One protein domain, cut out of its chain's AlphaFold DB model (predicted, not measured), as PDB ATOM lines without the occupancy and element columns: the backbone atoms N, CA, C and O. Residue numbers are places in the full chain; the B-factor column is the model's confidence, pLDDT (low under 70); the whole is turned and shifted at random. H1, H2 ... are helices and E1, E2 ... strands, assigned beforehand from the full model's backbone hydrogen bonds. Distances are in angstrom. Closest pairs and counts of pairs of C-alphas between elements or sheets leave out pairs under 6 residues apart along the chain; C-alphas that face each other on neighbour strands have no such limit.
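What this domain is: This is residues 365 to 439 of the 442 residues of an uncharacterized protein of bacterium ADurb.Bin374 (UniProt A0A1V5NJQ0). One long helix, H1, has the small hairpin E1 and E2 beside its residues 365 to 372 and short H3 by its residues 374 to 378, with short H2 next to H3; loops make up much of the rest. The 75 printed residues have three named helices, then two antiparallel strands; under half are in named elements, and the class is mixed, helices and strands. The whole is compact, radius of gyration of the C-alphas 11.3 A, spanning 33 by 24 by 17 A.

Where its parts are: Find C-alpha 365 at (263.881, 278.935, 114.062); from there H1 runs 24.7 A to residue 381. Next come H2, residues 391 to 394, and H3, 399 to 402. E1, 419 to 422, precedes E2, 430 to 433, which ends at (266.315, 286.063, 117.754).

How they stand to each other: H1 and H3 only just touch, with 3 pairs of C-alphas within 8 A, the closest Ala 374 and Leu 400 at 6.8 A. H2 and H3 touch only at the corner, closest C-alphas Asp 393 and Val 399, 5.1 A. The closest C-alphas of H1 and E2 are Gln 368 and Ile 431, 5.8 A. In the hairpin, N 420 and O 432 are within hydrogen-bond range, 2.9 A. Every O i to N i+4 pair of H1 is within range; H2 and H3 are too short for one.

The domain as a whole: The C-alphas farthest apart, Thr 383 and Asn 414, are 34.0 A apart. The link H3 to E1 is long. The printed part has no cut, and no printed residue is under 70 in pLDDT.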
ATOM      1  N   PHE A 365     262.918 280.005 113.789       92.25
ATOM      2  CA  PHE A 365     263.881 278.935 114.062       92.25
ATOM      3  C   PHE A 365     264.440 278.280 112.801       92.25
ATOM      4  O   PHE A 365     265.588 277.845 112.805       92.25
ATOM      5  N   ALA A 366     263.660 278.196 111.724       90.62
ATOM      6  CA  ALA A 366     264.181 277.759 110.432       90.62
ATOM      7  C   ALA A 366     265.269 278.726 109.938       90.62
ATOM      8  O   ALA A 366     266.371 278.292 109.620       90.62
ATOM      9  N   ASN A 367     265.004 280.031 110.002       94.75
ATOM     10  CA  ASN A 367     265.958 281.076 109.643       94.75
ATOM     11  C   ASN A 367     267.248 281.020 110.476       94.75
ATOM     12  O   ASN A 367     268.328 281.178 109.922       94.75
ATOM     13  N   GLN A 368     267.161 280.741 111.783       94.75
ATOM     14  CA  GLN A 368     268.347 280.558 112.634       94.75
ATOM     15  C   GLN A 368     269.227 279.395 112.156       94.75
ATOM     16  O   GLN A 368     270.444 279.537 112.113       94.75
ATOM     17  N   ARG A 369     268.627 278.264 111.752       94.25
ATOM     18  CA  ARG A 369     269.382 277.120 111.207       94.25
ATOM     19  C   ARG A 369     270.015 277.439 109.858       94.25
ATOM     20  O   ARG A 369     271.164 277.084 109.635       94.25
ATOM     21  N   VAL A 370     269.277 278.125 108.986       95.25
ATOM     22  CA  VAL A 370     269.782 278.565 107.677       95.25
ATOM     23  C   VAL A 370     270.970 279.511 107.850       95.25
ATOM     24  O   VAL A 370     271.987 279.330 107.193       95.25
ATOM     25  N   LEU A 371     270.874 280.478 108.766       96.31
ATOM     26  CA  LEU A 371     271.971 281.397 109.066       96.31
ATOM     27  C   LEU A 371     273.197 280.681 109.622       96.31
ATOM     28  O   LEU A 371     274.308 281.001 109.214       96.31
ATOM     29  N   LEU A 372     273.001 279.732 110.539       95.19
ATOM     30  CA  LEU A 372     274.111 278.988 111.120       95.19
ATOM     31  C   LEU A 372     274.853 278.204 110.034       95.19
ATOM     32  O   LEU A 372     276.061 278.362 109.905       95.19
ATOM     33  N   GLY A 373     274.123 277.482 109.177       95.25
ATOM     34  CA  GLY A 373     274.718 276.773 108.043       95.25
ATOM     35  C   GLY A 373     275.419 277.706 107.049       95.25
ATOM     36  O   GLY A 373     276.526 277.416 106.606       95.25
ATOM     37  N   ALA A 374     274.832 278.868 106.739       96.44
ATOM     38  CA  ALA A 374     275.459 279.856 105.858       96.44
ATOM     39  C   ALA A 374     276.773 280.412 106.437       96.44
ATOM     40  O   ALA A 374     277.728 280.645 105.699       96.44
ATOM     41  N   ILE A 375     276.840 280.613 107.757       96.81
ATOM     42  CA  ILE A 375     278.050 281.075 108.448       96.81
ATOM     43  C   ILE A 375     279.099 279.967 108.526       96.81
ATOM     44  O   ILE A 375     280.278 280.248 108.336       96.81
ATOM     45  N   GLU A 376     278.696 278.722 108.774       95.75
ATOM     46  CA  GLU A 376     279.598 277.567 108.743       95.75
ATOM     47  C   GLU A 376     280.254 277.435 107.366       95.75
ATOM     48  O   GLU A 376     281.478 277.361 107.275       95.75
ATOM     49  N   MET A 377     279.464 277.520 106.292       96.56
ATOM     50  CA  MET A 377     279.984 277.538 104.922       96.56
ATOM     51  C   MET A 377     280.920 278.727 104.676       96.56
ATOM     52  O   MET A 377     282.025 278.543 104.173       96.56
ATOM     53  N   TYR A 378     280.534 279.934 105.106       97.00
ATOM     54  CA  TYR A 378     281.397 281.113 105.014       97.00
ATOM     55  C   TYR A 378     282.741 280.899 105.733       97.00
ATOM     56  O   TYR A 378     283.791 281.244 105.193       97.00
ATOM     57  N   ASN A 379     282.729 280.328 106.939       96.88
ATOM     58  CA  ASN A 379     283.924 280.127 107.761       96.88
ATOM     59  C   ASN A 379     284.848 279.028 107.226       96.88
ATOM     60  O   ASN A 379     286.044 279.075 107.504       96.88
ATOM     61  N   MET A 380     284.325 278.067 106.461       95.12
ATOM     62  CA  MET A 380     285.148 277.069 105.767       95.12
ATOM     63  C   MET A 380     285.888 277.662 104.562       95.12
ATOM     64  O   MET A 380     287.031 277.292 104.303       95.12
ATOM     65  N   ASP A 381     285.265 278.607 103.856       96.75
ATOM     66  CA  ASP A 381     285.801 279.161 102.607       96.75
ATOM     67  C   ASP A 381     286.704 280.390 102.802       96.75
ATOM     68  O   ASP A 381     287.418 280.800 101.884       96.75
ATOM     69  N   ASN A 382     286.651 281.039 103.969       93.94
ATOM     70  CA  ASN A 382     287.315 282.319 104.209       93.94
ATOM     71  C   ASN A 382     288.329 282.215 105.355       93.94
ATOM     72  O   ASN A 382     288.027 281.722 106.436       93.94
ATOM     73  N   THR A 383     289.524 282.778 105.154       91.81
ATOM     74  CA  THR A 383     290.587 282.817 106.180       91.81
ATOM     75  C   THR A 383     290.207 283.658 107.397       91.81
ATOM     76  O   THR A 383     290.611 283.355 108.517       91.81
ATOM     77  N   THR A 384     289.422 284.720 107.190       93.00
ATOM     78  CA  THR A 384     288.868 285.540 108.272       93.00
ATOM     79  C   THR A 384     287.485 285.021 108.630       93.00
ATOM     80  O   THR A 384     286.497 285.343 107.964       93.00
ATOM     81  N   MET A 385     287.432 284.210 109.685       92.81
ATOM     82  CA  MET A 385     286.186 283.644 110.182       92.81
ATOM     83  C   MET A 385     285.285 284.713 110.793       92.81
ATOM     84  O   MET A 385     285.719 285.653 111.461       92.81
ATOM     85  N   LYS A 386     283.993 284.521 110.588       93.31
ATOM     86  CA  LYS A 386     282.919 285.300 111.163       93.31
ATOM     87  C   LYS A 386     282.566 284.731 112.533       93.31
ATOM     88  O   LYS A 386     282.035 283.627 112.649       93.31
ATOM     89  N   THR A 387     282.889 285.500 113.567       94.62
ATOM     90  CA  THR A 387     282.685 285.133 114.976       94.62
ATOM     91  C   THR A 387     281.379 285.690 115.543       94.62
ATOM     92  O   THR A 387     280.864 285.161 116.525       94.62
ATOM     93  N   SER A 388     280.806 286.715 114.902       94.88
ATOM     94  CA  SER A 388     279.554 287.357 115.301       94.88
ATOM     95  C   SER A 388     278.616 287.628 114.122       94.88
ATOM     96  O   SER A 388     279.058 287.787 112.978       94.88
ATOM     97  N   LEU A 389     277.316 287.710 114.421       95.12
ATOM     98  CA  LEU A 389     276.256 287.997 113.453       95.12
ATOM     99  C   LEU A 389     275.551 289.318 113.768       95.12
ATOM    100  O   LEU A 389     275.056 289.499 114.884       95.12
ATOM    101  N   PHE A 390     275.432 290.167 112.751       92.75
ATOM    102  CA  PHE A 390     274.671 291.411 112.778       92.75
ATOM    103  C   PHE A 390     273.643 291.474 111.631       92.75
ATOM    104  O   PHE A 390     273.780 290.746 110.642       92.75
ATOM    105  N   PRO A 391     272.599 292.322 111.733       89.81
ATOM    106  CA  PRO A 391     271.574 292.473 110.696       89.81
ATOM    107  C   PRO A 391     272.099 292.757 109.290       89.81
ATOM    108  O   PRO A 391     271.516 292.308 108.301       89.81
ATOM    109  N   GLU A 392     273.223 293.458 109.201       92.50
ATOM    110  CA  GLU A 392     273.866 293.842 107.950       92.50
ATOM    111  C   GLU A 392     274.438 292.631 107.208       92.50
ATOM    112  O   GLU A 392     274.631 292.698 106.004       92.50
ATOM    113  N   ASP A 393     274.661 291.503 107.885       93.31
ATOM    114  CA  ASP A 393     275.276 290.315 107.289       93.31
ATOM    115  C   ASP A 393     274.308 289.480 106.450       93.31
ATOM    116  O   ASP A 393     274.724 288.826 105.491       93.31
ATOM    117  N   TYR A 394     273.023 289.496 106.815       93.12
ATOM    118  CA  TYR A 394     271.970 288.668 106.218       93.12
ATOM    119  C   TYR A 394     270.870 289.476 105.517       93.12
ATOM    120  O   TYR A 394     269.892 288.904 105.019       93.12
ATOM    121  N   GLY A 395     271.006 290.803 105.490       89.69
ATOM    122  CA  GLY A 395     270.180 291.678 104.664       89.69
ATOM    123  C   GLY A 395     270.462 291.497 103.163       89.69
ATOM    124  O   GLY A 395     271.424 290.832 102.789       89.69
ATOM    125  N   PRO A 396     269.660 292.108 102.272       84.31
ATOM    126  CA  PRO A 396     269.813 291.965 100.818       84.31
ATOM    127  C   PRO A 396     271.198 292.337 100.261       84.31
ATOM    128  O   PRO A 396     271.609 291.778  99.252       84.31
ATOM    129  N   GLY A 397     271.914 293.258 100.913       87.44
ATOM    130  CA  GLY A 397     273.297 293.634 100.584       87.44
ATOM    131  C   GLY A 397     274.340 293.056 101.543       87.44
ATOM    132  O   GLY A 397     275.461 293.549 101.592       87.44
ATOM    133  N   GLY A 398     273.963 292.074 102.358       91.25
ATOM    134  CA  GLY A 398     274.840 291.509 103.369       91.25
ATOM    135  C   GLY A 398     275.847 290.526 102.804       91.25
ATOM    136  O   GLY A 398     275.626 289.914 101.757       91.25
ATOM    137  N   VAL A 399     276.959 290.345 103.517       94.19
ATOM    138  CA  VAL A 399     278.078 289.511 103.057       94.19
ATOM    139  C   VAL A 399     277.657 288.068 102.759       94.19
ATOM    140  O   VAL A 399     278.177 287.466 101.822       94.19
ATOM    141  N   LEU A 400     276.687 287.524 103.504       95.19
ATOM    142  CA  LEU A 400     276.200 286.161 103.294       95.19
ATOM    143  C   LEU A 400     275.396 286.036 101.993       95.19
ATOM    144  O   LEU A 400     275.464 285.003 101.339       95.19
ATOM    145  N   VAL A 401     274.686 287.089 101.585       93.94
ATOM    146  CA  VAL A 401     273.949 287.124 100.312       93.94
ATOM    147  C   VAL A 401     274.899 287.423  99.156       93.94
ATOM    148  O   VAL A 401     274.914 286.708  98.160       93.94
ATOM    149  N   MET A 402     275.749 288.442  99.302       94.25
ATOM    150  CA  MET A 402     276.679 288.870  98.254       94.25
ATOM    151  C   MET A 402     277.684 287.786  97.861       94.25
ATOM    152  O   MET A 402     278.071 287.710  96.699       94.25
ATOM    153  N   LYS A 403     278.108 286.951  98.816       94.38
ATOM    154  CA  LYS A 403     278.997 285.814  98.546       94.38
ATOM    155  C   LYS A 403     278.255 284.511  98.217       94.38
ATOM    156  O   LYS A 403     278.902 283.489  98.031       94.38
ATOM    157  N   GLY A 404     276.922 284.529  98.132       93.62
ATOM    158  CA  GLY A 404     276.121 283.383  97.693       93.62
ATOM    159  C   GLY A 404     275.881 282.289  98.740       93.62
ATOM    160  O   GLY A 404     275.348 281.239  98.395       93.62
ATOM    161  N   TYR A 405     276.215 282.521 100.013       95.31
ATOM    162  CA  TYR A 405     275.877 281.606 101.117       95.31
ATOM    163  C   TYR A 405     274.387 281.653 101.483       95.31
ATOM    164  O   TYR A 405     273.847 280.721 102.075       95.31
ATOM    165  N   LEU A 406     273.712 282.738 101.104       94.38
ATOM    166  CA  LEU A 406     272.264 282.883 101.096       94.38
ATOM    167  C   LEU A 406     271.814 283.273  99.688       94.38
ATOM    168  O   LEU A 406     272.388 284.160  99.065       94.38
ATOM    169  N   SER A 407     270.737 282.652  99.205       87.94
ATOM    170  CA  SER A 407     270.161 282.960  97.889       87.94
ATOM    171  C   SER A 407     269.509 284.345  97.818       87.94
ATOM    172  O   SER A 407     269.356 284.909  96.739       87.94
ATOM    173  N   SER A 408     269.088 284.887  98.961       92.38
ATOM    174  CA  SER A 408     268.501 286.220  99.097       92.38
ATOM    175  C   SER A 408     268.573 286.688 100.550       92.38
ATOM    176  O   SER A 408     268.848 285.897 101.456       92.38
ATOM    177  N   GLY A 409     268.310 287.979 100.774       86.56
ATOM    178  CA  GLY A 409     268.168 288.523 102.122       86.56
ATOM    179  C   GLY A 409     267.056 287.819 102.900       86.56
ATOM    180  O   GLY A 409     265.998 287.489 102.360       86.56
ATOM    181  N   LEU A 410     267.290 287.594 104.187       88.88
ATOM    182  CA  LEU A 410     266.373 286.833 105.025       88.88
ATOM    183  C   LEU A 410     265.084 287.599 105.328       88.88
ATOM    184  O   LEU A 410     265.102 288.731 105.811       88.88
ATOM    185  N   PHE A 411     263.942 286.942 105.112       86.81
ATOM    186  CA  PHE A 411     262.646 287.486 105.500       86.81
ATOM    187  C   PHE A 411     262.421 287.335 107.011       86.81
ATOM    188  O   PHE A 411     262.413 286.227 107.559       86.81
ATOM    189  N   LEU A 412     262.209 288.464 107.687       87.75
ATOM    190  CA  LEU A 412     261.962 288.517 109.124       87.75
ATOM    191  C   LEU A 412     260.474 288.254 109.427       87.75
ATOM    192  O   LEU A 412     259.620 288.983 108.925       87.75
ATOM    193  N   PRO A 413     260.130 287.255 110.269       79.50
ATOM    194  CA  PRO A 413     258.729 286.900 110.527       79.50
ATOM    195  C   PRO A 413     257.905 287.988 111.227       79.50
ATOM    196  O   PRO A 413     256.678 287.973 111.122       79.50
ATOM    197  N   ASN A 414     258.572 288.893 111.953       84.38
ATOM    198  CA  ASN A 414     257.980 290.042 112.635       84.38
ATOM    199  C   ASN A 414     258.881 291.283 112.471       84.38
ATOM    200  O   ASN A 414     260.102 291.117 112.414       84.38
ATOM    201  N   PRO A 415     258.320 292.511 112.470       76.44
ATOM    202  CA  PRO A 415     259.087 293.749 112.277       76.44
ATOM    203  C   PRO A 415     260.192 293.990 113.313       76.44
ATOM    204  O   PRO A 415     261.186 294.633 113.006       76.44
ATOM    205  N   GLY A 416     260.041 293.465 114.533       81.62
ATOM    206  CA  GLY A 416     261.059 293.573 115.583       81.62
ATOM    207  C   GLY A 416     262.023 292.383 115.663       81.62
ATOM    208  O   GLY A 416     262.823 292.312 116.592       81.62
ATOM    209  N   CYS A 417     261.935 291.406 114.754       90.06
ATOM    210  CA  CYS A 417     262.891 290.303 114.739       90.06
ATOM    211  C   CYS A 417     264.253 290.801 114.255       90.06
ATOM    212  O   CYS A 417     264.379 291.266 113.131       90.06
ATOM    213  N   SER A 418     265.290 290.579 115.047       93.94
ATOM    214  CA  SER A 418     266.681 290.626 114.599       93.94
ATOM    215  C   SER A 418     267.394 289.362 115.064       93.94
ATOM    216  O   SER A 418     267.020 288.784 116.092       93.94
ATOM    217  N   TYR A 419     268.365 288.896 114.283       95.81
ATOM    218  CA  TYR A 419     269.210 287.762 114.642       95.81
ATOM    219  C   TYR A 419     270.565 288.273 115.110       95.81
ATOM    220  O   TYR A 419     271.141 289.173 114.506       95.81
ATOM    221  N   SER A 420     271.059 287.681 116.188       94.38
ATOM    222  CA  SER A 420     272.363 287.984 116.765       94.38
ATOM    223  C   SER A 420     273.027 286.697 117.232       94.38
ATOM    224  O   SER A 420     272.354 285.698 117.507       94.38
ATOM    225  N   SER A 421     274.350 286.707 117.293       94.38
ATOM    226  CA  SER A 421     275.140 285.595 117.814       94.38
ATOM    227  C   SER A 421     275.239 285.643 119.336       94.38
ATOM    228  O   SER A 421     275.473 286.703 119.914       94.38
ATOM    229  N   ILE A 422     275.155 284.479 119.971       92.38
ATOM    230  CA  ILE A 422     275.553 284.257 121.359       92.38
ATOM    231  C   ILE A 422     276.793 283.374 121.351       92.38
ATOM    232  O   ILE A 422     276.747 282.227 120.900       92.38
ATOM    233  N   GLY A 423     277.883 283.913 121.892       90.69
ATOM    234  CA  GLY A 423     279.196 283.285 121.817       90.69
ATOM    235  C   GLY A 423     279.842 283.446 120.441       90.69
ATOM    236  O   GLY A 423     279.335 284.151 119.570       90.69
ATOM    237  N   ASP A 424     280.989 282.798 120.274       92.88
ATOM    238  CA  ASP A 424     281.786 282.837 119.052       92.88
ATOM    239  C   ASP A 424     281.265 281.799 118.049       92.88
ATOM    240  O   ASP A 424     281.373 280.592 118.275       92.88
ATOM    241  N   LEU A 425     280.706 282.263 116.929       93.12
ATOM    242  CA  LEU A 425     280.158 281.400 115.878       93.12
ATOM    243  C   LEU A 425     281.212 280.509 115.201       93.12
ATOM    244  O   LEU A 425     280.847 279.503 114.603       93.12
ATOM    245  N   SER A 426     282.508 280.814 115.330       90.94
ATOM    246  CA  SER A 426     283.581 279.927 114.856       90.94
ATOM    247  C   SER A 426     283.862 278.752 115.804       90.94
ATOM    248  O   SER A 426     284.527 277.793 115.425       90.94
ATOM    249  N   LYS A 427     283.343 278.804 117.039       91.81
ATOM    250  CA  LYS A 427     283.592 277.822 118.109       91.81
ATOM    251  C   LYS A 427     282.303 277.183 118.634       91.81
ATOM    252  O   LYS A 427     282.234 276.802 119.800       91.81
ATOM    253  N   GLY A 428     281.275 277.087 117.791       85.12
ATOM    254  CA  GLY A 428     279.985 276.495 118.166       85.12
ATOM    255  C   GLY A 428     279.035 277.453 118.893       85.12
ATOM    256  O   GLY A 428     278.161 277.009 119.636       85.12
ATOM    257  N   GLY A 429     279.196 278.766 118.700       90.75
ATOM    258  CA  GLY A 429     278.207 279.763 119.108       90.75
ATOM    259  C   GLY A 429     276.832 279.507 118.485       90.75
ATOM    260  O   GLY A 429     276.689 278.798 117.490       90.75
ATOM    261  N   SER A 430     275.798 280.108 119.065       92.31
ATOM    262  CA  SER A 430     274.413 279.928 118.614       92.31
ATOM    263  C   SER A 430     273.813 281.232 118.108       92.31
ATOM    264  O   SER A 430     274.261 282.322 118.460       92.31
ATOM    265  N   ILE A 431     272.779 281.132 117.276       94.94
ATOM    266  CA  ILE A 431     272.048 282.298 116.775       94.94
ATOM    267  C   ILE A 431     270.747 282.430 117.556       94.94
ATOM    268  O   ILE A 431     269.973 281.479 117.661       94.94
ATOM    269  N   LYS A 432     270.492 283.632 118.073       94.50
ATOM    270  CA  LYS A 432     269.282 283.977 118.815       94.50
ATOM    271  C   LYS A 432     268.516 285.080 118.109       94.50
ATOM    272  O   LYS A 432     269.095 286.037 117.595       94.50
ATOM    273  N   CYS A 433     267.192 284.961 118.116       94.69
ATOM    274  CA  CYS A 433     266.315 286.063 117.754       94.69
ATOM    275  C   CYS A 433     265.997 286.921 118.983       94.69
ATOM    276  O   CYS A 433     265.650 286.375 120.031       94.69
ATOM    277  N   ALA A 434     266.023 288.247 118.828       91.19
ATOM    278  CA  ALA A 434     265.670 289.196 119.886       91.19
ATOM    279  C   ALA A 434     264.270 288.959 120.490       91.19
ATOM    280  O   ALA A 434     264.069 289.193 121.677       91.19
ATOM    281  N   ILE A 435     263.317 288.461 119.690       90.50
ATOM    282  CA  ILE A 435     261.928 288.223 120.120       90.50
ATOM    283  C   ILE A 435     261.664 286.749 120.450       90.50
ATOM    284  O   ILE A 435     261.042 286.445 121.463       90.50
ATOM    285  N   HIS A 436     262.092 285.818 119.591       90.19
ATOM    286  CA  HIS A 436     261.666 284.410 119.677       90.19
ATOM    287  C   HIS A 436     262.651 283.485 120.400       90.19
ATOM    288  O   HIS A 436     262.367 282.295 120.538       90.19
ATOM    289  N   GLY A 437     263.788 284.014 120.851       91.50
ATOM    290  CA  GLY A 437     264.816 283.227 121.519       91.50
ATOM    291  C   GLY A 437     265.678 282.403 120.561       91.50
ATOM    292  O   GLY A 437     265.682 282.647 119.348       91.50
ATOM    293  N   GLY A 438     266.485 281.497 121.119       88.75
ATOM    294  CA  GLY A 438     267.363 280.603 120.359       88.75
ATOM    295  C   GLY A 438     266.715 279.240 120.115       88.75
ATOM    296  O   GLY A 438     265.800 278.845 120.831       88.75
ATOM    297  N   VAL A 439     267.204 278.487 119.125       83.38
ATOM    298  CA  VAL A 439     266.718 277.118 118.842       83.38
ATOM    299  C   VAL A 439     266.887 276.173 120.043       83.38
ATOM    300  O   VAL A 439     266.109 275.234 120.180       83.38
TER     301      VAL A 439